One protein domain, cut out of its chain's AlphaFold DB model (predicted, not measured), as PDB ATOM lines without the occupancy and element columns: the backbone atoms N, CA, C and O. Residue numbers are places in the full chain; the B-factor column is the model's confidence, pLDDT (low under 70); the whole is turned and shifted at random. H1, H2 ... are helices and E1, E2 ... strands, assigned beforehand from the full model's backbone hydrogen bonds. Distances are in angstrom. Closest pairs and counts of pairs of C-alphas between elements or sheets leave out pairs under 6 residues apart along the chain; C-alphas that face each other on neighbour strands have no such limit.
ATOM      1  N   GLU A 353     -29.098  27.846  21.950       93.44
ATOM      2  CA  GLU A 353     -30.028  26.954  22.639       93.44
ATOM      3  C   GLU A 353     -31.199  26.620  21.710       93.44
ATOM      4  O   GLU A 353     -31.854  27.519  21.173       93.44
ATOM      5  N   LEU A 354     -31.446  25.326  21.530       91.44
ATOM      6  CA  LEU A 354     -32.489  24.786  20.668       91.44
ATOM      7  C   LEU A 354     -33.707  24.405  21.513       91.44
ATOM      8  O   LEU A 354     -33.596  23.679  22.504       91.44
ATOM      9  N   GLU A 355     -34.888  24.869  21.108       92.38
ATOM     10  CA  GLU A 355     -36.145  24.485  21.746       92.38
ATOM     11  C   GLU A 355     -36.692  23.199  21.119       92.38
ATOM     12  O   GLU A 355     -37.039  23.147  19.937       92.38
ATOM     13  N   ALA A 356     -36.791  22.143  21.927       88.06
ATOM     14  CA  ALA A 356     -37.426  20.902  21.514       88.06
ATOM     15  C   ALA A 356     -38.950  21.056  21.512       88.06
ATOM     16  O   ALA A 356     -39.572  21.257  22.556       88.06
ATOM     17  N   LEU A 357     -39.560  20.936  20.333       85.38
ATOM     18  CA  LEU A 357     -40.994  21.171  20.154       85.38
ATOM     19  C   LEU A 357     -41.843  19.985  20.627       85.38
ATOM     20  O   LEU A 357     -42.969  20.164  21.098       85.38
ATOM     21  N   GLN A 358     -41.323  18.765  20.471       90.06
ATOM     22  CA  GLN A 358     -42.024  17.528  20.798       90.06
ATOM     23  C   GLN A 358     -41.035  16.377  21.034       90.06
ATOM     24  O   GLN A 358     -39.948  16.361  20.465       90.06
ATOM     25  N   ALA A 359     -41.445  15.398  21.842       93.75
ATOM     26  CA  ALA A 359     -40.781  14.103  21.948       93.75
ATOM     27  C   ALA A 359     -40.958  13.270  20.665       93.75
ATOM     28  O   ALA A 359     -42.044  13.280  20.079       93.75
ATOM     29  N   ASP A 360     -39.947  12.488  20.288       95.81
ATOM     30  CA  ASP A 360     -40.067  11.461  19.247       95.81
ATOM     31  C   ASP A 360     -39.970  10.073  19.874       95.81
ATOM     32  O   ASP A 360     -39.030   9.794  20.607       95.81
ATOM     33  N   ASN A 361     -40.961   9.213  19.629       93.38
ATOM     34  CA  ASN A 361     -41.028   7.866  20.210       93.38
ATOM     35  C   ASN A 361     -40.736   7.833  21.729       93.38
ATOM     36  O   ASN A 361     -39.991   6.999  22.232       93.38
ATOM     37  N   LYS A 362     -41.306   8.806  22.460       92.69
ATOM     38  CA  LYS A 362     -41.090   9.068  23.901       92.69
ATOM     39  C   LYS A 362     -39.679   9.518  24.292       92.69
ATOM     40  O   LYS A 362     -39.486   9.869  25.449       92.69
ATOM     41  N   VAL A 363     -38.721   9.582  23.375       94.44
ATOM     42  CA  VAL A 363     -37.444  10.249  23.629       94.44
ATOM     43  C   VAL A 363     -37.687  11.752  23.714       94.44
ATOM     44  O   VAL A 363     -38.244  12.353  22.796       94.44
ATOM     45  N   GLU A 364     -37.273  12.370  24.817       94.50
ATOM     46  CA  GLU A 364     -37.424  13.812  25.034       94.50
ATOM     47  C   GLU A 364     -36.062  14.502  25.032       94.50
ATOM     48  O   GLU A 364     -35.170  14.133  25.793       94.50
ATOM     49  N   ILE A 365     -35.909  15.564  24.243       95.50
ATOM     50  CA  ILE A 365     -34.770  16.476  24.370       95.50
ATOM     51  C   ILE A 365     -35.113  17.492  25.464       95.50
ATOM     52  O   ILE A 365     -36.022  18.304  25.311       95.50
ATOM     53  N   THR A 366     -34.396  17.446  26.586       93.81
ATOM     54  CA  THR A 366     -34.640  18.349  27.728       93.81
ATOM     55  C   THR A 366     -33.785  19.608  27.690       93.81
ATOM     56  O   THR A 366     -34.183  20.642  28.222       93.81
ATOM     57  N   GLN A 367     -32.593  19.505  27.108       94.44
ATOM     58  CA  GLN A 367     -31.644  20.596  26.907       94.44
ATOM     59  C   GLN A 367     -30.876  20.293  25.629       94.44
ATOM     60  O   GLN A 367     -30.488  19.142  25.427       94.44
ATOM     61  N   MET A 368     -30.649  21.296  24.791       95.25
ATOM     62  CA  MET A 368     -29.837  21.140  23.595       95.25
ATOM     63  C   MET A 368     -29.225  22.475  23.213       95.25
ATOM     64  O   MET A 368     -29.930  23.478  23.128       95.25
ATOM     65  N   SER A 369     -27.924  22.461  22.963       93.00
ATOM     66  CA  SER A 369     -27.174  23.636  22.559       93.00
ATOM     67  C   SER A 369     -26.242  23.300  21.407       93.00
ATOM     68  O   SER A 369     -25.722  22.185  21.303       93.00
ATOM     69  N   TYR A 370     -26.062  24.269  20.522       91.88
ATOM     70  CA  TYR A 370     -25.284  24.120  19.305       91.88
ATOM     71  C   TYR A 370     -24.327  25.294  19.117       91.88
ATOM     72  O   TYR A 370     -24.711  26.458  19.227       91.88
ATOM     73  N   THR A 371     -23.087  24.983  18.771       89.56
ATOM     74  CA  THR A 371     -22.115  25.907  18.186       89.56
ATOM     75  C   THR A 371     -21.714  25.381  16.805       89.56
ATOM     76  O   THR A 371     -21.962  24.213  16.503       89.56
ATOM     77  N   PRO A 372     -21.044  26.172  15.946       87.38
ATOM     78  CA  PRO A 372     -20.622  25.702  14.624       87.38
ATOM     79  C   PRO A 372     -19.732  24.446  14.649       87.38
ATOM     80  O   PRO A 372     -19.614  23.774  13.623       87.38
ATOM     81  N   ALA A 373     -19.130  24.130  15.802       87.31
ATOM     82  CA  ALA A 373     -18.198  23.022  15.992       87.31
ATOM     83  C   ALA A 373     -18.600  22.020  17.096       87.31
ATOM     84  O   ALA A 373     -17.890  21.040  17.302       87.31
ATOM     85  N   GLU A 374     -19.713  22.212  17.807       88.00
ATOM     86  CA  GLU A 374     -20.140  21.306  18.883       88.00
ATOM     87  C   GLU A 374     -21.669  21.240  18.984       88.00
ATOM     88  O   GLU A 374     -22.359  22.258  18.942       88.00
ATOM     89  N   LEU A 375     -22.206  20.032  19.165       91.62
ATOM     90  CA  LEU A 375     -23.591  19.810  19.569       91.62
ATOM     91  C   LEU A 375     -23.602  19.123  20.932       91.62
ATOM     92  O   LEU A 375     -23.013  18.052  21.109       91.62
ATOM     93  N   THR A 376     -24.332  19.703  21.882       92.81
ATOM     94  CA  THR A 376     -24.601  19.065  23.172       92.81
ATOM     95  C   THR A 376     -26.094  18.878  23.371       92.81
ATOM     96  O   THR A 376     -26.898  19.743  23.026       92.81
ATOM     97  N   ALA A 377     -26.485  17.737  23.933       94.19
ATOM     98  CA  ALA A 377     -27.872  17.479  24.275       94.19
ATOM     99  C   ALA A 377     -27.994  16.668  25.561       94.19
ATOM    100  O   ALA A 377     -27.158  15.831  25.896       94.19
ATOM    101  N   THR A 378     -29.081  16.904  26.287       94.12
ATOM    102  CA  THR A 378     -29.551  16.026  27.350       94.12
ATOM    103  C   THR A 378     -30.885  15.424  26.935       94.12
ATOM    104  O   THR A 378     -31.872  16.141  26.751       94.12
ATOM    105  N   LEU A 379     -30.920  14.100  26.866       93.62
ATOM    106  CA  LEU A 379     -32.046  13.305  26.398       93.62
ATOM    107  C   LEU A 379     -32.670  12.546  27.572       93.62
ATOM    108  O   LEU A 379     -31.942  12.046  28.421       93.62
ATOM    109  N   ASN A 380     -33.991  12.420  27.616       91.31
ATOM    110  CA  ASN A 380     -34.668  11.388  28.395       91.31
ATOM    111  C   ASN A 380     -35.026  10.254  27.436       91.31
ATOM    112  O   ASN A 380     -35.908  10.422  26.595       91.31
ATOM    113  N   VAL A 381     -34.347   9.118  27.549       90.88
ATOM    114  CA  VAL A 381     -34.580   7.934  26.714       90.88
ATOM    115  C   VAL A 381     -35.431   6.943  27.516       90.88
ATOM    116  O   VAL A 381     -35.067   6.636  28.655       90.88
ATOM    117  N   PRO A 382     -36.585   6.473  27.009       88.88
ATOM    118  CA  PRO A 382     -37.376   5.457  27.698       88.88
ATOM    119  C   PRO A 382     -36.608   4.130  27.769       88.88
ATOM    120  O   PRO A 382     -35.723   3.865  26.959       88.88
ATOM    121  N   PHE A 383     -36.967   3.261  28.714       85.44
ATOM    122  CA  PHE A 383     -36.485   1.878  28.677       85.44
ATOM    123  C   PHE A 383     -37.057   1.193  27.429       85.44
ATOM    124  O   PHE A 383     -38.269   1.037  27.336       85.44
ATOM    125  N   LEU A 384     -36.195   0.796  26.491       84.06
ATOM    126  CA  LEU A 384     -36.582   0.112  25.248       84.06
ATOM    127  C   LEU A 384     -36.317  -1.401  25.291       84.06
ATOM    128  O   LEU A 384     -36.733  -2.119  24.387       84.06
ATOM    129  N   GLY A 385     -35.638  -1.885  26.334       81.94
ATOM    130  CA  GLY A 385     -35.093  -3.239  26.427       81.94
ATOM    131  C   GLY A 385     -33.567  -3.246  26.345       81.94
ATOM    132  O   GLY A 385     -32.931  -2.190  26.310       81.94
ATOM    133  N   TYR A 386     -32.980  -4.441  26.329       80.31
ATOM    134  CA  TYR A 386     -31.535  -4.638  26.202       80.31
ATOM    135  C   TYR A 386     -31.183  -5.310  24.881       80.31
ATOM    136  O   TYR A 386     -31.909  -6.215  24.470       80.31
ATOM    137  N   CYS A 387     -30.020  -4.976  24.308       77.44
ATOM    138  CA  CYS A 387     -29.452  -5.621  23.118       77.44
ATOM    139  C   CYS A 387     -29.489  -7.145  23.200       77.44
ATOM    140  O   CYS A 387     -29.820  -7.809  22.220       77.44
ATOM    141  N   GLY A 388     -29.265  -7.706  24.390       74.38
ATOM    142  CA  GLY A 388     -29.390  -9.138  24.616       74.38
ATOM    143  C   GLY A 388     -30.729  -9.730  24.143       74.38
ATOM    144  O   GLY A 388     -30.740 -10.822  23.585       74.38
ATOM    145  N   TYR A 389     -31.851  -9.025  24.289       79.38
ATOM    146  CA  TYR A 389     -33.175  -9.554  23.935       79.38
ATOM    147  C   TYR A 389     -33.303  -9.955  22.459       79.38
ATOM    148  O   TYR A 389     -34.226 -10.686  22.114       79.38
ATOM    149  N   SER A 390     -32.408  -9.482  21.590       80.06
ATOM    150  CA  SER A 390     -32.376  -9.821  20.163       80.06
ATOM    151  C   SER A 390     -31.696 -11.154  19.842       80.06
ATOM    152  O   SER A 390     -31.746 -11.607  18.702       80.06
ATOM    153  N   LEU A 391     -31.030 -11.778  20.823       81.06
ATOM    154  CA  LEU A 391     -30.171 -12.952  20.631       81.06
ATOM    155  C   LEU A 391     -29.102 -12.768  19.534       81.06
ATOM    156  O   LEU A 391     -28.569 -13.762  19.042       81.06
ATOM    157  N   LEU A 392     -28.759 -11.528  19.161       77.50
ATOM    158  CA  LEU A 392     -27.661 -11.250  18.238       77.50
ATOM    159  C   LEU A 392     -26.324 -11.746  18.815       77.50
ATOM    160  O   LEU A 392     -26.136 -11.728  20.038       77.50
ATOM    161  N   PRO A 393     -25.394 -12.201  17.959       71.44
ATOM    162  CA  PRO A 393     -24.082 -12.632  18.413       71.44
ATOM    163  C   PRO A 393     -23.308 -11.417  18.970       71.44
ATOM    164  O   PRO A 393     -23.281 -10.365  18.330       71.44
ATOM    165  N   PRO A 394     -22.691 -11.514  20.161       63.25
ATOM    166  CA  PRO A 394     -21.987 -10.388  20.769       63.25
ATOM    167  C   PRO A 394     -20.670 -10.087  20.035       63.25
ATOM    168  O   PRO A 394     -19.889 -11.001  19.780       63.25
ATOM    169  N   ALA A 395     -20.387  -8.804  19.774       56.50
ATOM    170  CA  ALA A 395     -19.185  -8.357  19.054       56.50
ATOM    171  C   ALA A 395     -17.852  -8.626  19.779       56.50
ATOM    172  O   ALA A 395     -16.806  -8.719  19.142       56.50
ATOM    173  N   GLY A 396     -17.883  -8.796  21.103       54.66
ATOM    174  CA  GLY A 396     -16.714  -9.102  21.923       54.66
ATOM    175  C   GLY A 396     -16.928 -10.373  22.732       54.66
ATOM    176  O   GLY A 396     -17.492 -10.336  23.826       54.66
ATOM    177  N   TYR A 397     -16.455 -11.509  22.222       47.06
ATOM    178  CA  TYR A 397     -16.363 -12.744  22.999       47.06
ATOM    179  C   TYR A 397     -15.187 -12.648  23.983       47.06
ATOM    180  O   TYR A 397     -14.095 -13.161  23.751       47.06
ATOM    181  N   HIS A 398     -15.406 -11.969  25.108       36.84
ATOM    182  CA  HIS A 398     -14.444 -11.882  26.207       36.84
ATOM    183  C   HIS A 398     -15.032 -12.444  27.502       36.84
ATOM    184  O   HIS A 398     -15.104 -11.750  28.509       36.84
ATOM    185  N   GLY A 399     -15.471 -13.710  27.470       34.66
ATOM    186  CA  GLY A 399     -15.643 -14.561  28.663       34.66
ATOM    187  C   GLY A 399     -16.477 -13.991  29.819       34.66
ATOM    188  O   GLY A 399     -16.277 -14.387  30.966       34.66
ATOM    189  N   GLY A 400     -17.380 -13.053  29.542       39.00
ATOM    190  CA  GLY A 400     -18.215 -12.370  30.521       39.00
ATOM    191  C   GLY A 400     -19.666 -12.298  30.051       39.00
ATOM    192  O   GLY A 400     -19.935 -12.514  28.868       39.00
ATOM    193  N   PRO A 401     -20.621 -12.018  30.959       43.94
ATOM    194  CA  PRO A 401     -22.024 -11.880  30.586       43.94
ATOM    195  C   PRO A 401     -22.163 -10.823  29.487       43.94
ATOM    196  O   PRO A 401     -21.578  -9.746  29.608       43.94
ATOM    197  N   VAL A 402     -22.947 -11.131  28.444       51.59
ATOM    198  CA  VAL A 402     -23.261 -10.179  27.366       51.59
ATOM    199  C   VAL A 402     -23.677  -8.852  28.000       51.59
ATOM    200  O   VAL A 402     -24.523  -8.872  28.909       51.59
ATOM    201  N   PRO A 403     -23.062  -7.724  27.596       53.94
ATOM    202  CA  PRO A 403     -23.343  -6.441  28.208       53.94
ATOM    203  C   PRO A 403     -24.848  -6.184  28.155       53.94
ATOM    204  O   PRO A 403     -25.491  -6.325  27.115       53.94
ATOM    205  N   GLN A 404     -25.423  -5.817  29.302       67.38
ATOM    206  CA  GLN A 404     -26.799  -5.337  29.406       67.38
ATOM    207  C   GLN A 404     -26.886  -3.923  28.815       67.38
ATOM    208  O   GLN A 404     -27.273  -2.973  29.492       67.38
ATOM    209  N   LYS A 405     -26.463  -3.770  27.560       76.88
ATOM    210  CA  LYS A 405     -26.521  -2.508  26.844       76.88
ATOM    211  C   LYS A 405     -27.975  -2.237  26.469       76.88
ATOM    212  O   LYS A 405     -28.607  -3.102  25.860       76.88
ATOM    213  N   PRO A 406     -28.546  -1.096  26.868       82.56
ATOM    214  CA  PRO A 406     -29.882  -0.716  26.445       82.56
ATOM    215  C   PRO A 406     -29.954  -0.431  24.947       82.56
ATOM    216  O   PRO A 406     -28.993   0.065  24.359       82.56
ATOM    217  N   TYR A 407     -31.124  -0.652  24.356       86.75
ATOM    218  CA  TYR A 407     -31.399  -0.172  23.002       86.75
ATOM    219  C   TYR A 407     -31.478   1.357  22.935       86.75
ATOM    220  O   TYR A 407     -31.840   2.017  23.912       86.75
ATOM    221  N   GLY A 408     -31.203   1.920  21.755       89.38
ATOM    222  CA  GLY A 408     -31.378   3.355  21.495       89.38
ATOM    223  C   GLY A 408     -30.228   4.240  21.978       89.38
ATOM    224  O   GLY A 408     -30.405   5.451  22.109       89.38
ATOM    225  N   MET A 409     -29.069   3.646  22.279       88.88
ATOM    226  CA  MET A 409     -27.932   4.336  22.902       88.88
ATOM    227  C   MET A 409     -26.850   4.780  21.915       88.88
ATOM    228  O   MET A 409     -25.844   5.342  22.336       88.88
ATOM    229  N   TYR A 410     -27.027   4.561  20.612       90.44
ATOM    230  CA  TYR A 410     -26.068   5.023  19.611       90.44
ATOM    231  C   TYR A 410     -26.611   6.245  18.873       90.44
ATOM    232  O   TYR A 410     -27.554   6.148  18.090       90.44
ATOM    233  N   ALA A 411     -26.033   7.411  19.146       92.88
ATOM    234  CA  ALA A 411     -26.425   8.677  18.549       92.88
ATOM    235  C   ALA A 411     -25.575   8.988  17.318       92.88
ATOM    236  O   ALA A 411     -24.351   8.904  17.366       92.88
ATOM    237  N   VAL A 412     -26.221   9.418  16.239       91.69
ATOM    238  CA  VAL A 412     -25.587   9.894  15.009       91.69
ATOM    239  C   VAL A 412     -26.118  11.274  14.677       91.69
ATOM    240  O   VAL A 412     -27.328  11.492  14.640       91.69
ATOM    241  N   VAL A 413     -25.203  12.197  14.408       92.94
ATOM    242  CA  VAL A 413     -25.499  13.523  13.878       92.94
ATOM    243  C   VAL A 413     -25.087  13.558  12.416       92.94
ATOM    244  O   VAL A 413     -23.921  13.331  12.087       92.94
ATOM    245  N   SER A 414     -26.037  13.857  11.540       91.06
ATOM    246  CA  SER A 414     -25.831  13.942  10.096       91.06
ATOM    247  C   SER A 414     -26.304  15.275   9.516       91.06
ATOM    248  O   SER A 414     -27.061  16.024  10.141       91.06
ATOM    249  N   GLY A 415     -25.825  15.585   8.311       88.44
ATOM    250  CA  GLY A 415     -26.404  16.628   7.466       88.44
ATOM    251  C   GLY A 415     -27.747  16.195   6.863       88.44
ATOM    252  O   GLY A 415     -28.114  15.020   6.892       88.44
ATOM    253  N   GLU A 416     -28.488  17.136   6.271       81.69
ATOM    254  CA  GLU A 416     -29.738  16.833   5.543       81.69
ATOM    255  C   GLU A 416     -29.548  15.890   4.347       81.69
ATOM    256  O   GLU A 416     -30.479  15.195   3.939       81.69
ATOM    257  N   ASP A 417     -28.345  15.873   3.780       80.88
ATOM    258  CA  ASP A 417     -27.927  14.987   2.698       80.88
ATOM    259  C   ASP A 417     -27.644  13.548   3.166       80.88
ATOM    260  O   ASP A 417     -27.424  12.667   2.336       80.88
ATOM    261  N   GLY A 418     -27.694  13.296   4.479       79.69
ATOM    262  CA  GLY A 418     -27.418  12.002   5.097       79.69
ATOM    263  C   GLY A 418     -25.946  11.774   5.439       79.69
ATOM    264  O   GLY A 418     -25.623  10.730   6.004       79.69
ATOM    265  N   THR A 419     -25.059  12.730   5.150       82.50
ATOM    266  CA  THR A 419     -23.632  12.615   5.466       82.50
ATOM    267  C   THR A 419     -23.440  12.570   6.980       82.50
ATOM    268  O   THR A 419     -23.879  13.472   7.696       82.50
ATOM    269  N   VAL A 420     -22.788  11.519   7.489       84.94
ATOM    270  CA  VAL A 420     -22.512  11.358   8.925       84.94
ATOM    271  C   VAL A 420     -21.410  12.326   9.352       84.94
ATOM    272  O   VAL A 420     -20.262  12.235   8.911       84.94
ATOM    273  N   LEU A 421     -21.752  13.252  10.244       84.44
ATOM    274  CA  LEU A 421     -20.835  14.276  10.738       84.44
ATOM    275  C   LEU A 421     -20.149  13.821  12.026       84.44
ATOM    276  O   LEU A 421     -18.933  13.961  12.154       84.44
ATOM    277  N   ALA A 422     -20.916  13.233  12.945       83.38
ATOM    278  CA  ALA A 422     -20.410  12.675  14.190       83.38
ATOM    279  C   ALA A 422     -21.308  11.550  14.715       83.38
ATOM    280  O   ALA A 422     -22.491  11.471  14.383       83.38
ATOM    281  N   SER A 423     -20.746  10.717  15.580       85.44
ATOM    282  CA  SER A 423     -21.435   9.631  16.271       85.44
ATOM    283  C   SER A 423     -20.945   9.524  17.712       85.44
ATOM    284  O   SER A 423     -19.837   9.947  18.040       85.44
ATOM    285  N   GLN A 424     -21.788   8.993  18.594       85.06
ATOM    286  CA  GLN A 424     -21.427   8.682  19.972       85.06
ATOM    287  C   GLN A 424     -22.329   7.576  20.515       85.06
ATOM    288  O   GLN A 424     -23.556   7.697  20.497       85.06
ATOM    289  N   ASN A 425     -21.725   6.549  21.105       86.00
ATOM    290  CA  ASN A 425     -22.431   5.689  22.040       86.00
ATOM    291  C   ASN A 425     -22.594   6.444  23.374       86.00
ATOM    292  O   ASN A 425     -21.618   6.716  24.071       86.00
ATOM    293  N   ILE A 426     -23.827   6.828  23.710       85.88
ATOM    294  CA  ILE A 426     -24.165   7.578  24.936       85.88
ATOM    295  C   ILE A 426     -24.268   6.669  26.177       85.88
ATOM    296  O   ILE A 426     -24.531   7.146  27.287       85.88
ATOM    297  N   TRP A 427     -24.028   5.365  26.002       81.44
ATOM    298  CA  TRP A 427     -23.883   4.373  27.063       81.44
ATOM    299  C   TRP A 427     -22.404   4.025  27.291       81.44
ATOM    300  O   TRP A 427     -21.757   3.434  26.427       81.44
ATOM    301  N   ASP A 428     -21.886   4.361  28.476       72.75
ATOM    302  CA  ASP A 428     -20.492   4.157  28.896       72.75
ATOM    303  C   ASP A 428     -20.267   2.856  29.686       72.75
ATOM    304  O   ASP A 428     -19.144   2.553  30.087       72.75
ATOM    305  N   ASP A 429     -21.334   2.089  29.933       68.31
ATOM    306  CA  ASP A 429     -21.335   0.832  30.691       68.31
ATOM    307  C   ASP A 429     -20.708   0.927  32.099       68.31
ATOM    308  O   ASP A 429     -20.412  -0.085  32.748       68.31
ATOM    309  N   SER A 430     -20.536   2.133  32.643       70.31
ATOM    310  CA  SER A 430     -19.968   2.315  33.975       70.31
ATOM    311  C   SER A 430     -20.889   1.717  35.040       70.31
ATOM    312  O   SER A 430     -22.118   1.746  34.940       70.31
ATOM    313  N   ALA A 431     -20.316   1.194  36.130       68.38
ATOM    314  CA  ALA A 431     -21.108   0.653  37.241       68.38
ATOM    315  C   ALA A 431     -22.096   1.693  37.811       68.38
ATOM    316  O   ALA A 431     -23.191   1.351  38.266       68.38
ATOM    317  N   THR A 432     -21.722   2.975  37.757       70.00
ATOM    318  CA  THR A 432     -22.582   4.098  38.131       70.00
ATOM    319  C   THR A 432     -23.749   4.264  37.162       70.00
ATOM    320  O   THR A 432     -24.885   4.359  37.629       70.00
ATOM    321  N   GLN A 433     -23.502   4.243  35.846       71.50
ATOM    322  CA  GLN A 433     -24.559   4.331  34.838       71.50
ATOM    323  C   GLN A 433     -25.498   3.117  34.900       71.50
ATOM    324  O   GLN A 433     -26.712   3.308  34.893       71.50
ATOM    325  N   ARG A 434     -24.977   1.897  35.099       71.31
ATOM    326  CA  ARG A 434     -25.782   0.675  35.311       71.31
ATOM    327  C   ARG A 434     -26.675   0.758  36.547       71.31
ATOM    328  O   ARG A 434     -27.867   0.480  36.473       71.31
ATOM    329  N   THR A 435     -26.128   1.197  37.681       68.38
ATOM    330  CA  THR A 435     -26.908   1.341  38.925       68.38
ATOM    331  C   THR A 435     -28.000   2.405  38.779       68.38
ATOM    332  O   THR A 435     -29.121   2.213  39.254       68.38
ATOM    333  N   ALA A 436     -27.687   3.525  38.117       66.12
ATOM    334  CA  ALA A 436     -28.671   4.555  37.797       66.12
ATOM    335  C   ALA A 436     -29.759   4.000  36.870       66.12
ATOM    336  O   ALA A 436     -30.937   4.195  37.143       66.12
ATOM    337  N   TYR A 437     -29.376   3.229  35.852       67.81
ATOM    338  CA  TYR A 437     -30.302   2.586  34.926       67.81
ATOM    339  C   TYR A 437     -31.271   1.629  35.621       67.81
ATOM    340  O   TYR A 437     -32.476   1.707  35.403       67.81
ATOM    341  N   GLU A 438     -30.787   0.763  36.513       66.69
ATOM    342  CA  GLU A 438     -31.651  -0.156  37.265       66.69
ATOM    343  C   GLU A 438     -32.622   0.579  38.200       66.69
ATOM    344  O   GLU A 438     -33.780   0.173  38.351       66.69
ATOM    345  N   ALA A 439     -32.172   1.673  38.823       62.50
ATOM    346  CA  ALA A 439     -33.016   2.516  39.666       62.50
ATOM    347  C   ALA A 439     -34.065   3.286  38.842       62.50
ATOM    348  O   ALA A 439     -35.228   3.367  39.251       62.50
ATOM    349  N   ASP A 440     -33.673   3.795  37.673       60.72
ATOM    350  CA  ASP A 440     -34.507   4.576  36.756       60.72
ATOM    351  C   ASP A 440     -35.419   3.713  35.877       60.72
ATOM    352  O   ASP A 440     -36.458   4.174  35.410       60.72
ATOM    353  N   ARG A 441     -35.159   2.408  35.758       59.00
ATOM    354  CA  ARG A 441     -36.128   1.458  35.192       59.00
ATOM    355  C   ARG A 441     -37.478   1.525  35.916       59.00
ATOM    356  O   ARG A 441     -38.524   1.270  35.326       59.00
ATOM    357  N   LEU A 442     -37.475   1.896  37.201       56.38
ATOM    358  CA  LEU A 442     -38.688   2.124  37.991       56.38
ATOM    359  C   LEU A 442     -39.318   3.511  37.759       56.38
ATOM    360  O   LEU A 442     -40.491   3.692  38.091       56.38
ATOM    361  N   SER A 443     -38.558   4.482  37.237       57.53
ATOM    362  CA  SER A 443     -38.999   5.850  36.922       57.53
ATOM    363  C   SER A 443     -39.452   6.018  35.459       57.53
ATOM    364  O   SER A 443     -40.238   6.921  35.177       57.53
ATOM    365  N   GLY A 444     -39.048   5.106  34.564       64.88
ATOM    366  CA  GLY A 444     -39.535   4.959  33.186       64.88
ATOM    367  C   GLY A 444     -38.679   5.633  32.108       64.88
ATOM    368  O   GLY A 444     -38.865   5.330  30.932       64.88
ATOM    369  N   TYR A 445     -37.732   6.494  32.490       73.25
ATOM    370  CA  TYR A 445     -36.844   7.219  31.574       73.25
ATOM    371  C   TYR A 445     -35.439   7.345  32.150       73.25
ATOM    372  O   TYR A 445     -35.276   7.537  33.353       73.25
ATOM    373  N   GLN A 446     -34.438   7.335  31.274       78.75
ATOM    374  CA  GLN A 446     -33.044   7.551  31.620       78.75
ATOM    375  C   GLN A 446     -32.530   8.864  31.035       78.75
ATOM    376  O   GLN A 446     -32.681   9.135  29.844       78.75
ATOM    377  N   ARG A 447     -31.880   9.678  31.869       86.25
ATOM    378  CA  ARG A 447     -31.293  10.948  31.438       86.25
ATOM    379  C   ARG A 447     -29.896  10.736  30.854       86.25
ATOM    380  O   ARG A 447     -28.941  10.569  31.609       86.25
ATOM    381  N   MET A 448     -29.776  10.794  29.535       88.44
ATOM    382  CA  MET A 448     -28.538  10.622  28.776       88.44
ATOM    383  C   MET A 448     -27.947  11.953  28.325       88.44
ATOM    384  O   MET A 448     -28.663  12.942  28.163       88.44
ATOM    385  N   LYS A 449     -26.626  11.982  28.146       89.19
ATOM    386  CA  LYS A 449     -25.894  13.153  27.660       89.19
ATOM    387  C   LYS A 449     -25.200  12.810  26.355       89.19
ATOM    388  O   LYS A 449     -24.450  11.848  26.302       89.19
ATOM    389  N   LEU A 450     -25.441  13.642  25.355       90.75
ATOM    390  CA  LEU A 450     -24.751  13.653  24.080       90.75
ATOM    391  C   LEU A 450     -23.820  14.860  24.062       90.75
ATOM    392  O   LEU A 450     -24.244  15.977  24.376       90.75
ATOM    393  N   ARG A 451     -22.570  14.645  23.670       89.50
ATOM    394  CA  ARG A 451     -21.631  15.712  23.333       89.50
ATOM    395  C   ARG A 451     -20.789  15.235  22.167       89.50
ATOM    396  O   ARG A 451     -19.956  14.351  22.341       89.50
ATOM    397  N   VAL A 452     -21.006  15.837  21.007       86.12
ATOM    398  CA  VAL A 452     -20.253  15.531  19.792       86.12
ATOM    399  C   VAL A 452     -19.650  16.801  19.230       86.12
ATOM    400  O   VAL A 452     -20.290  17.853  19.222       86.12
ATOM    401  N   ASN A 453     -18.419  16.694  18.745       83.38
ATOM    402  CA  ASN A 453     -17.791  17.782  18.017       83.38
ATOM    403  C   ASN A 453     -18.018  17.579  16.520       83.38
ATOM    404  O   ASN A 453     -18.086  16.456  16.023       83.38
ATOM    405  N   LEU A 454     -18.157  18.686  15.812       84.81
ATOM    406  CA  LEU A 454     -18.438  18.753  14.388       84.81
ATOM    407  C   LEU A 454     -17.288  19.494  13.709       84.81
ATOM    408  O   LEU A 454     -16.616  20.318  14.332       84.81
ATOM    409  N   SER A 455     -17.082  19.250  12.416       83.81
ATOM    410  CA  SER A 455     -16.209  20.128  11.636       83.81
ATOM    411  C   SER A 455     -16.787  21.548  11.678       83.81
ATOM    412  O   SER A 455     -18.000  21.692  11.471       83.81
ATOM    413  N   PRO A 456     -15.987  22.595  11.951       84.88
ATOM    414  CA  PRO A 456     -16.491  23.957  11.992       84.88
ATOM    415  C   PRO A 456     -17.111  24.317  10.648       84.88
ATOM    416  O   PRO A 456     -16.430  24.337   9.625       84.88
ATOM    417  N   GLU A 457     -18.417  24.552  10.626       83.69
ATOM    418  CA  GLU A 457     -19.123  24.931   9.411       83.69
ATOM    419  C   GLU A 457     -20.425  25.639   9.762       83.69
ATOM    420  O   GLU A 457     -21.109  25.298  10.732       83.69
ATOM    421  N   LYS A 458     -20.806  26.605   8.928       81.12
ATOM    422  CA  LYS A 458     -22.093  27.270   9.062       81.12
ATOM    423  C   LYS A 458     -23.189  26.375   8.497       81.12
ATOM    424  O   LYS A 458     -23.382  26.310   7.286       81.12
ATOM    425  N   ARG A 459     -23.940  25.736   9.388       86.62
ATOM    426  CA  ARG A 459     -25.045  24.843   9.027       86.62
ATOM    427  C   ARG A 459     -26.388  25.525   9.227       86.62
ATOM    428  O   ARG A 459     -26.550  26.357  10.116       86.62
ATOM    429  N   GLN A 460     -27.343  25.177   8.371       88.38
ATOM    430  CA  GLN A 460     -28.739  25.601   8.519       88.38
ATOM    431  C   GLN A 460     -29.560  24.563   9.279       88.38
ATOM    432  O   GLN A 460     -30.509  24.916   9.975       88.38
ATOM    433  N   SER A 461     -29.163  23.298   9.184       92.06
ATOM    434  CA  SER A 461     -29.880  22.186   9.778       92.06
ATOM    435  C   SER A 461     -28.970  20.990  10.019       92.06
ATOM    436  O   SER A 461     -27.887  20.869   9.439       92.06
ATOM    437  N   LEU A 462     -29.424  20.122  10.916       95.44
ATOM    438  CA  LEU A 462     -28.796  18.858  11.284       95.44
ATOM    439  C   LEU A 462     -29.885  17.816  11.547       95.44
ATOM    440  O   LEU A 462     -31.022  18.166  11.865       95.44
ATOM    441  N   VAL A 463     -29.533  16.539  11.476       95.94
ATOM    442  CA  VAL A 463     -30.403  15.435  11.892       95.94
ATOM    443  C   VAL A 463     -29.713  14.663  13.009       95.94
ATOM    444  O   VAL A 463     -28.582  14.217  12.849       95.94
ATOM    445  N   LEU A 464     -30.387  14.513  14.148       96.62
ATOM    446  CA  LEU A 464     -29.969  13.650  15.250       96.62
ATOM    447  C   LEU A 464     -30.786  12.359  15.201       96.62
ATOM    448  O   LEU A 464     -31.998  12.388  15.405       96.62
ATOM    449  N   THR A 465     -30.116  11.235  14.980       95.25
ATOM    450  CA  THR A 465     -30.720   9.898  14.952       95.25
ATOM    451  C   THR A 465     -30.181   9.076  16.112       95.25
ATOM    452  O   THR A 465     -28.971   8.955  16.269       95.25
ATOM    453  N   LEU A 466     -31.064   8.497  16.920       94.94
ATOM    454  CA  LEU A 466     -30.711   7.444  17.866       94.94
ATOM    455  C   LEU A 466     -31.000   6.104  17.202       94.94
ATOM    456  O   LEU A 466     -32.162   5.780  16.956       94.94
ATOM    457  N   TYR A 467     -29.964   5.333  16.908       91.31
ATOM    458  CA  TYR A 467     -30.098   3.981  16.385       91.31
ATOM    459  C   TYR A 467     -30.374   2.979  17.497       91.31
ATOM    460  O   TYR A 467     -29.955   3.143  18.645       91.31
ATOM    461  N   TYR A 468     -31.113   1.940  17.133       88.00
ATOM    462  CA  TYR A 468     -31.588   0.927  18.055       88.00
ATOM    463  C   TYR A 468     -30.438   0.047  18.553       88.00
ATOM    464  O   TYR A 468     -30.308  -0.146  19.763       88.00
ATOM    465  N   PHE A 469     -29.575  -0.398  17.636       84.88
ATOM    466  CA  PHE A 469     -28.352  -1.152  17.919       84.88
ATOM    467  C   PHE A 469     -27.099  -0.295  17.717       84.88
ATOM    468  O   PHE A 469     -27.121   0.697  16.985       84.88
ATOM    469  N   ASP A 470     -25.987  -0.717  18.313       80.94
ATOM    470  CA  ASP A 470     -24.673  -0.175  17.971       80.94
ATOM    471  C   ASP A 470     -24.235  -0.668  16.581       80.94
ATOM    472  O   ASP A 470     -24.326  -1.872  16.324       80.94
ATOM    473  N   PRO A 471     -23.748   0.199  15.676       78.75
ATOM    474  CA  PRO A 471     -23.235  -0.231  14.382       78.75
ATOM    475  C   PRO A 471     -22.155  -1.307  14.458       78.75
ATOM    476  O   PRO A 471     -22.106  -2.132  13.552       78.75
ATOM    477  N   GLU A 472     -21.323  -1.349  15.502       75.38
ATOM    478  CA  GLU A 472     -20.335  -2.424  15.666       75.38
ATOM    479  C   GLU A 472     -20.996  -3.780  15.912       75.38
ATOM    480  O   GLU A 472     -20.587  -4.782  15.326       75.38
ATOM    481  N   GLU A 473     -22.052  -3.815  16.730       76.75
ATOM    482  CA  GLU A 473     -22.833  -5.030  16.989       76.75
ATOM    483  C   GLU A 473     -23.522  -5.505  15.708       76.75
ATOM    484  O   GLU A 473     -23.468  -6.689  15.372       76.75
ATOM    485  N   VAL A 474     -24.117  -4.573  14.957       80.06
ATOM    486  CA  VAL A 474     -24.760  -4.889  13.676       80.06
ATOM    487  C   VAL A 474     -23.728  -5.378  12.663       80.06
ATOM    488  O   VAL A 474     -23.941  -6.405  12.020       80.06
ATOM    489  N   LYS A 475     -22.589  -4.685  12.542       78.50
ATOM    490  CA  LYS A 475     -21.507  -5.053  11.626       78.50
ATOM    491  C   LYS A 475     -20.968  -6.438  11.959       78.50
ATOM    492  O   LYS A 475     -20.862  -7.268  11.064       78.50
ATOM    493  N   PHE A 476     -20.665  -6.703  13.228       77.19
ATOM    494  CA  PHE A 476     -20.182  -8.006  13.664       77.19
ATOM    495  C   PHE A 476     -21.187  -9.114  13.347       77.19
ATOM    496  O   PHE A 476     -20.816 -10.149  12.793       77.19
ATOM    497  N   ALA A 477     -22.471  -8.889  13.641       77.75
ATOM    498  CA  ALA A 477     -23.511  -9.856  13.331       77.75
ATOM    499  C   ALA A 477     -23.608 -10.117  11.818       77.75
ATOM    500  O   ALA A 477     -23.654 -11.274  11.399       77.75
ATOM    501  N   MET A 478     -23.554  -9.073  10.987       77.88
ATOM    502  CA  MET A 478     -23.555  -9.200   9.526       77.88
ATOM    503  C   MET A 478     -22.326  -9.932   8.988       77.88
ATOM    504  O   MET A 478     -22.483 -10.838   8.168       77.88
ATOM    505  N   ASP A 479     -21.130  -9.597   9.475       75.75
ATOM    506  CA  ASP A 479     -19.884 -10.274   9.106       75.75
ATOM    507  C   ASP A 479     -19.964 -11.765   9.462       75.75
ATOM    508  O   ASP A 479     -19.638 -12.620   8.637       75.75
ATOM    509  N   SER A 480     -20.481 -12.087  10.655       70.94
ATOM    510  CA  SER A 480     -20.673 -13.470  11.110       70.94
ATOM    511  C   SER A 480     -21.671 -14.257  10.258       70.94
ATOM    512  O   SER A 480     -21.583 -15.476  10.192       70.94
ATOM    513  N   ALA A 481     -22.590 -13.577   9.571       72.19
ATOM    514  CA  ALA A 481     -23.558 -14.181   8.660       72.19
ATOM    515  C   ALA A 481     -23.126 -14.107   7.179       72.19
ATOM    516  O   ALA A 481     -23.866 -14.548   6.292       72.19
ATOM    517  N   GLY A 482     -21.952 -13.533   6.884       71.19
ATOM    518  CA  GLY A 482     -21.463 -13.321   5.520       71.19
ATOM    519  C   GLY A 482     -22.315 -12.344   4.698       71.19
ATOM    520  O   GLY A 482     -22.417 -12.494   3.476       71.19
ATOM    521  N   ILE A 483     -22.964 -11.372   5.347       72.50
ATOM    522  CA  ILE A 483     -23.779 -10.342   4.691       72.50
ATOM    523  C   ILE A 483     -22.888  -9.129   4.352       72.50
ATOM    524  O   ILE A 483     -22.206  -8.618   5.237       72.50
ATOM    525  N   PRO A 484     -22.872  -8.634   3.096       67.50
ATOM    526  CA  PRO A 484     -22.072  -7.469   2.722       67.50
ATOM    527  C   PRO A 484     -22.475  -6.193   3.478       67.50
ATOM    528  O   PRO A 484     -23.657  -5.914   3.657       67.50
ATOM    529  N   ALA A 485     -21.494  -5.350   3.812       56.47
ATOM    530  CA  ALA A 485     -21.686  -4.118   4.591       56.47
ATOM    531  C   ALA A 485     -22.656  -3.081   3.977       56.47
ATOM    532  O   ALA A 485     -23.140  -2.202   4.684       56.47
ATOM    533  N   GLY A 486     -22.948  -3.164   2.673       56.41
ATOM    534  CA  GLY A 486     -23.854  -2.237   1.980       56.41
ATOM    535  C   GLY A 486     -25.334  -2.375   2.359       56.41
ATOM    536  O   GLY A 486     -26.120  -1.502   2.002       56.41
ATOM    537  N   ASP A 487     -25.695  -3.433   3.090       55.94
ATOM    538  CA  ASP A 487     -27.069  -3.761   3.485       55.94
ATOM    539  C   ASP A 487     -27.332  -3.488   4.983       55.94
ATOM    540  O   ASP A 487     -28.194  -4.128   5.581       55.94
ATOM    541  N   LEU A 488     -26.576  -2.586   5.629       60.09
ATOM    542  CA  LEU A 488     -26.728  -2.296   7.062       60.09
ATOM    543  C   LEU A 488     -28.129  -1.723   7.354       60.09
ATOM    544  O   LEU A 488     -28.393  -0.544   7.117       60.09
ATOM    545  N   VAL A 489     -29.023  -2.554   7.894       75.81
ATOM    546  CA  VAL A 489     -30.344  -2.125   8.364       75.81
ATOM    547  C   VAL A 489     -30.311  -2.039   9.883       75.81
ATOM    548  O   VAL A 489     -30.183  -3.047  10.567       75.81
ATOM    549  N   ASN A 490     -30.393  -0.824  10.418       83.88
ATOM    550  CA  ASN A 490     -30.451  -0.585  11.856       83.88
ATOM    551  C   ASN A 490     -31.726   0.210  12.160       83.88
ATOM    552  O   ASN A 490     -31.863   1.334  11.663       83.88
ATOM    553  N   PRO A 491     -32.687  -0.345  12.918       87.50
ATOM    554  CA  PRO A 491     -33.874   0.389  13.316       87.50
ATOM    555  C   PRO A 491     -33.511   1.682  14.049       87.50
ATOM    556  O   PRO A 491     -32.450   1.816  14.656       87.50
ATOM    557  N   VAL A 492     -34.417   2.646  14.012       90.94
ATOM    558  CA  VAL A 492     -34.252   3.931  14.685       90.94
ATOM    559  C   VAL A 492     -35.059   3.908  15.975       90.94
ATOM    560  O   VAL A 492     -36.230   3.551  15.971       90.94
ATOM    561  N   ALA A 493     -34.453   4.288  17.094       92.94
ATOM    562  CA  ALA A 493     -35.156   4.504  18.354       92.94
ATOM    563  C   ALA A 493     -35.889   5.857  18.353       92.94
ATOM    564  O   ALA A 493     -37.048   5.921  18.758       92.94
ATOM    565  N   ALA A 494     -35.240   6.916  17.861       96.00
ATOM    566  CA  ALA A 494     -35.828   8.241  17.659       96.00
ATOM    567  C   ALA A 494     -35.023   9.061  16.637       96.00
ATOM    568  O   ALA A 494     -33.820   8.853  16.488       96.00
ATOM    569  N   GLU A 495     -35.665  10.013  15.964       96.75
ATOM    570  CA  GLU A 495     -35.024  10.926  15.010       96.75
ATOM    571  C   GLU A 495     -35.565  12.353  15.164       96.75
ATOM    572  O   GLU A 495     -36.779  12.568  15.236       96.75
ATOM    573  N   PHE A 496     -34.664  13.335  15.170       97.31
ATOM    574  CA  PHE A 496     -34.993  14.754  15.239       97.31
ATOM    575  C   PHE A 496     -34.284  15.528  14.133       97.31
ATOM    576  O   PHE A 496     -33.076  15.399  13.949       97.31
ATOM    577  N   THR A 497     -35.016  16.405  13.451       96.38
ATOM    578  CA  THR A 497     -34.433  17.453  12.609       96.38
ATOM    579  C   THR A 497     -34.258  18.719  13.443       96.38
ATOM    580  O   THR A 497     -35.194  19.180  14.101       96.38
ATOM    581  N   LEU A 498     -33.045  19.260  13.424       95.81
ATOM    582  CA  LEU A 498     -32.634  20.479  14.106       95.81
ATOM    583  C   LEU A 498     -32.647  21.616  13.084       95.81
ATOM    584  O   LEU A 498     -31.831  21.618  12.165       95.81
ATOM    585  N   ASP A 499     -33.560  22.569  13.238       93.75
ATOM    586  CA  ASP A 499     -33.571  23.811  12.468       93.75
ATOM    587  C   ASP A 499     -32.735  24.850  13.222       93.75
ATOM    588  O   ASP A 499     -33.164  25.412  14.235       93.75
ATOM    589  N   LEU A 500     -31.511  25.079  12.744       91.25
ATOM    590  CA  LEU A 500     -30.551  25.978  13.384       91.25
ATOM    591  C   LEU A 500     -30.861  27.453  13.093       91.25
ATOM    592  O   LEU A 500     -30.380  28.331  13.808       91.25
ATOM    593  N   ALA A 501     -31.654  27.743  12.057       87.62
ATOM    594  CA  ALA A 501     -32.084  29.104  11.751       87.62
ATOM    595  C   ALA A 501     -33.211  29.546  12.693       87.62
ATOM    596  O   ALA A 501     -33.169  30.655  13.231       87.62
ATOM    597  N   GLU A 502     -34.180  28.662  12.933       87.69
ATOM    598  CA  GLU A 502     -35.310  28.909  13.834       87.69
ATOM    599  C   GLU A 502     -34.982  28.574  15.301       87.69
ATOM    600  O   GLU A 502     -35.688  29.008  16.212       87.69
ATOM    601  N   GLY A 503     -33.898  27.833  15.556       91.19
ATOM    602  CA  GLY A 503     -33.498  27.415  16.900       91.19
ATOM    603  C   GLY A 503     -34.447  26.375  17.491       91.19
ATOM    604  O   GLY A 503     -34.761  26.432  18.680       91.19
ATOM    605  N   THR A 504     -34.919  25.433  16.671       94.38
ATOM    606  CA  THR A 504     -35.885  24.409  17.094       94.38
ATOM    607  C   THR A 504     -35.428  22.995  16.758       94.38
ATOM    608  O   THR A 504     -34.651  22.777  15.833       94.38
ATOM    609  N   ALA A 505     -35.930  22.019  17.511       95.62
ATOM    610  CA  ALA A 505     -35.761  20.596  17.238       95.62
ATOM    611  C   ALA A 505     -37.136  19.920  17.157       95.62
ATOM    612  O   ALA A 505     -37.954  20.054  18.074       95.62
ATOM    613  N   ALA A 506     -37.397  19.190  16.073       95.69
ATOM    614  CA  ALA A 506     -38.676  18.525  15.831       95.69
ATOM    615  C   ALA A 506     -38.485  17.057  15.416       95.69
ATOM    616  O   ALA A 506     -37.524  16.760  14.706       95.69
ATOM    617  N   PRO A 507     -39.399  16.145  15.803       96.44
ATOM    618  CA  PRO A 507     -39.397  14.768  15.316       96.44
ATOM    619  C   PRO A 507     -39.374  14.686  13.788       96.44
ATOM    620  O   PRO A 507     -40.054  15.464  13.112       96.44
ATOM    621  N   SER A 508     -38.647  13.714  13.242       92.44
ATOM    622  CA  SER A 508     -38.572  13.494  11.797       92.44
ATOM    623  C   SER A 508     -38.795  12.039  11.381       92.44
ATOM    624  O   SER A 508     -38.955  11.132  12.200       92.44
ATOM    625  N   VAL A 509     -38.928  11.854  10.065       91.38
ATOM    626  CA  VAL A 509     -39.219  10.572   9.401       91.38
ATOM    627  C   VAL A 509     -38.282  10.322   8.215       91.38
ATOM    628  O   VAL A 509     -38.656   9.688   7.229       91.38
ATOM    629  N   ASN A 510     -37.061  10.861   8.254       88.88
ATOM    630  CA  ASN A 510     -36.099  10.689   7.165       88.88
ATOM    631  C   ASN A 510     -35.651   9.230   7.041       88.88
ATOM    632  O   ASN A 510     -35.514   8.741   5.916       88.88
ATOM    633  N   TYR A 511     -35.541   8.524   8.167       86.88
ATOM    634  CA  TYR A 511     -35.288   7.085   8.237       86.88
ATOM    635  C   TYR A 511     -36.229   6.232   7.356       86.88
ATOM    636  O   TYR A 511     -35.798   5.230   6.787       86.88
ATOM    637  N   GLU A 512     -37.488   6.644   7.138       87.88
ATOM    638  CA  GLU A 512     -38.426   5.902   6.278       87.88
ATOM    639  C   GLU A 512     -37.975   5.881   4.809       87.88
ATOM    640  O   GLU A 512     -38.168   4.889   4.104       87.88
ATOM    641  N   LYS A 513     -37.328   6.957   4.333       83.31
ATOM    642  CA  LYS A 513     -36.777   7.029   2.964       83.31
ATOM    643  C   LYS A 513     -35.606   6.066   2.771       83.31
ATOM    644  O   LYS A 513     -35.335   5.668   1.643       83.31
ATOM    645  N   GLN A 514     -34.940   5.704   3.866       77.12
ATOM    646  CA  GLN A 514     -33.860   4.721   3.913       77.12
ATOM    647  C   GLN A 514     -34.399   3.289   4.097       77.12
ATOM    648  O   GLN A 514     -33.629   2.336   4.118       77.12
ATOM    649  N   GLY A 515     -35.723   3.116   4.211       79.50
ATOM    650  CA  GLY A 515     -36.362   1.815   4.421       79.50
ATOM    651  C   GLY A 515     -36.300   1.304   5.862       79.50
ATOM    652  O   GLY A 515     -36.743   0.180   6.115       79.50
ATOM    653  N   LEU A 516     -35.795   2.120   6.792       83.88
ATOM    654  CA  LEU A 516     -35.669   1.781   8.206       83.88
ATOM    655  C   LEU A 516     -37.029   1.841   8.913       83.88
ATOM    656  O   LEU A 516     -37.990   2.445   8.427       83.88
ATOM    657  N   VAL A 517     -37.098   1.222  10.090       85.12
ATOM    658  CA  VAL A 517     -38.285   1.236  10.952       85.12
ATOM    659  C   VAL A 517     -37.983   1.860  12.300       85.12
ATOM    660  O   VAL A 517     -36.828   1.912  12.716       85.12
ATOM    661  N   LYS A 518     -39.042   2.260  13.004       89.62
ATOM    662  CA  LYS A 518     -38.972   2.769  14.368       89.62
ATOM    663  C   LYS A 518     -39.882   1.950  15.285       89.62
ATOM    664  O   LYS A 518     -41.089   2.181  15.253       89.62
ATOM    665  N   PRO A 519     -39.341   0.983  16.054       86.25
ATOM    666  CA  PRO A 519     -40.132   0.180  16.984       86.25
ATOM    667  C   PRO A 519     -40.827   1.058  18.032       86.25
ATOM    668  O   PRO A 519     -40.223   1.994  18.559       86.25
ATOM    669  N   ASP A 520     -42.085   0.755  18.356       86.94
ATOM    670  CA  ASP A 520     -42.852   1.508  19.353       86.94
ATOM    671  C   ASP A 520     -42.232   1.394  20.753       86.94
ATOM    672  O   ASP A 520     -42.108   0.298  21.302       86.94
ATOM    673  N   ALA A 521     -41.881   2.532  21.355       88.25
ATOM    674  CA  ALA A 521     -41.183   2.568  22.636       88.25
ATOM    675  C   ALA A 521     -41.988   2.015  23.825       88.25
ATOM    676  O   ALA A 521     -41.388   1.550  24.791       88.25
ATOM    677  N   GLU A 522     -43.326   2.064  23.799       84.88
ATOM    678  CA  GLU A 522     -44.147   1.519  24.892       84.88
ATOM    679  C   GLU A 522     -44.212  -0.007  24.829       84.88
ATOM    680  O   GLU A 522     -44.233  -0.672  25.866       84.88
ATOM    681  N   MET A 523     -44.242  -0.562  23.618       81.94
ATOM    682  CA  MET A 523     -44.303  -2.002  23.385       81.94
ATOM    683  C   MET A 523     -42.935  -2.668  23.428       81.94
ATOM    684  O   MET A 523     -42.856  -3.835  23.806       81.94
ATOM    685  N   SER A 524     -41.886  -1.933  23.062       84.12
ATOM    686  CA  SER A 524     -40.519  -2.424  22.932       84.12
ATOM    687  C   SER A 524     -40.068  -3.301  24.109       84.12
ATOM    688  O   SER A 524     -39.695  -4.440  23.870       84.12
ATOM    689  N   PRO A 525     -40.231  -2.906  25.387       79.56
ATOM    690  CA  PRO A 525     -39.807  -3.729  26.527       79.56
ATOM    691  C   PRO A 525     -40.513  -5.077  26.695       79.56
ATOM    692  O   PRO A 525     -40.112  -5.864  27.547       79.56
ATOM    693  N   TYR A 526     -41.624  -5.293  25.991       75.56
ATOM    694  CA  TYR A 526     -42.555  -6.395  26.234       75.56
ATOM    695  C   TYR A 526     -42.718  -7.325  25.033       75.56
ATOM    696  O   TYR A 526     -43.558  -8.228  25.070       75.56
ATOM    697  N   ILE A 527     -41.985  -7.073  23.949       75.25
ATOM    698  CA  ILE A 527     -42.012  -7.903  22.749       75.25
ATOM    699  C   ILE A 527     -40.744  -8.744  22.655       75.25
ATOM    700  O   ILE A 527     -39.686  -8.388  23.168       75.25
TER     701      ILE A 527
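This is residues 353 to 527 of the 712 residues of an uncharacterized protein of Neglecta sp. 59 (UniProt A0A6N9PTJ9). Two sheets lie face to face as a sandwich, five strands against three, their strands crossed at 41 degrees; the sheets come close at E4 and E5 along one side and at E1 and E8 along the other. H1, H3 and the long link of residues 391 to 409 gather beyond one end of the sandwich, while H2 lies outside the smaller sheet near E5. The printed part has 175 residues, under half of them in named elements, in the order E1 E2 H1 E3 E4 H2 E5 E6 H3 E7 E8 H4, mixed in class. The sheets, E4 E3 E6 E7 E8 and E1 E2 E5, are antiparallel throughout. The whole is compact, with a radius of gyration of the C-alphas of 16.1 A and spans of 48 by 40 by 28 A.

Start at the twisted larger sheet, where E6, residues 461 to 467, and E7, residues 492 to 499, are antiparallel at 169 degrees, with N 464 and O 496 2.8 A apart. On the other side of E6 is E3, residues 410 to 414, with N 412 and O 465 2.8 A apart. E3 forms a hairpin with the edge strand E4, residues 420 to 425: N 411 and O 424 are 2.8 A apart. E7 forms one with the edge strand E8, residues 504 to 507: N 497 and O 506 are 2.8 A apart. Cross to the smaller sheet, where E2, residues 374 to 382, has N 376 and O 369 2.9 A apart in its hairpin with E1, residues 364 to 371, and N 379 and O 448 2.8 A apart beside E5, residues 445 to 453. The closest C-alphas of E4 and E5 are those of Ala 422 and Val 452, 6.3 A apart; E1 and E8 are near each other, with 5 pairs of C-alphas within 10 A. H2, residues 431 to 440, only grazes the smaller sheet; its closest C-alpha pair with E5 is Asp 440 and Gln 446, 6.1 A apart. H4, residues 510 to 513, only grazes the larger sheet; its closest C-alpha pair with E7 is Tyr 511 and Val 492, 7.3 A apart. H1, residues 387 to 390, and H3, residues 471 to 480, are on neither sheet and apart from each other. In H2 and H3 every O i to N i+4 pair is within hydrogen-bond range; H1 and H4 are too short for one.

Find C-alpha 364 at (-37.424, 13.812, 25.034), where E1 begins; it runs 20.7 A and bends by 59 degrees at residue 367. E2 runs 25.0 A, E5 25.7 A, E6 19.4 A and E7 20.0 A. H2 starts at C-alpha 431, (-21.108, 0.653, 37.241), and H4 ends at C-alpha 513, (-36.777, 7.029, 2.964).

The farthest C-alphas, those of Gly 399 and Glu 502, are 50.0 A apart. The printed part has no cut; the links H1 to E3 and H3 to E7 are long. Look for pLDDT under 70 at residues 394 to 404, 429, 431, 435 to 444 and 484 to 488; the mean of the printed part is 81.5.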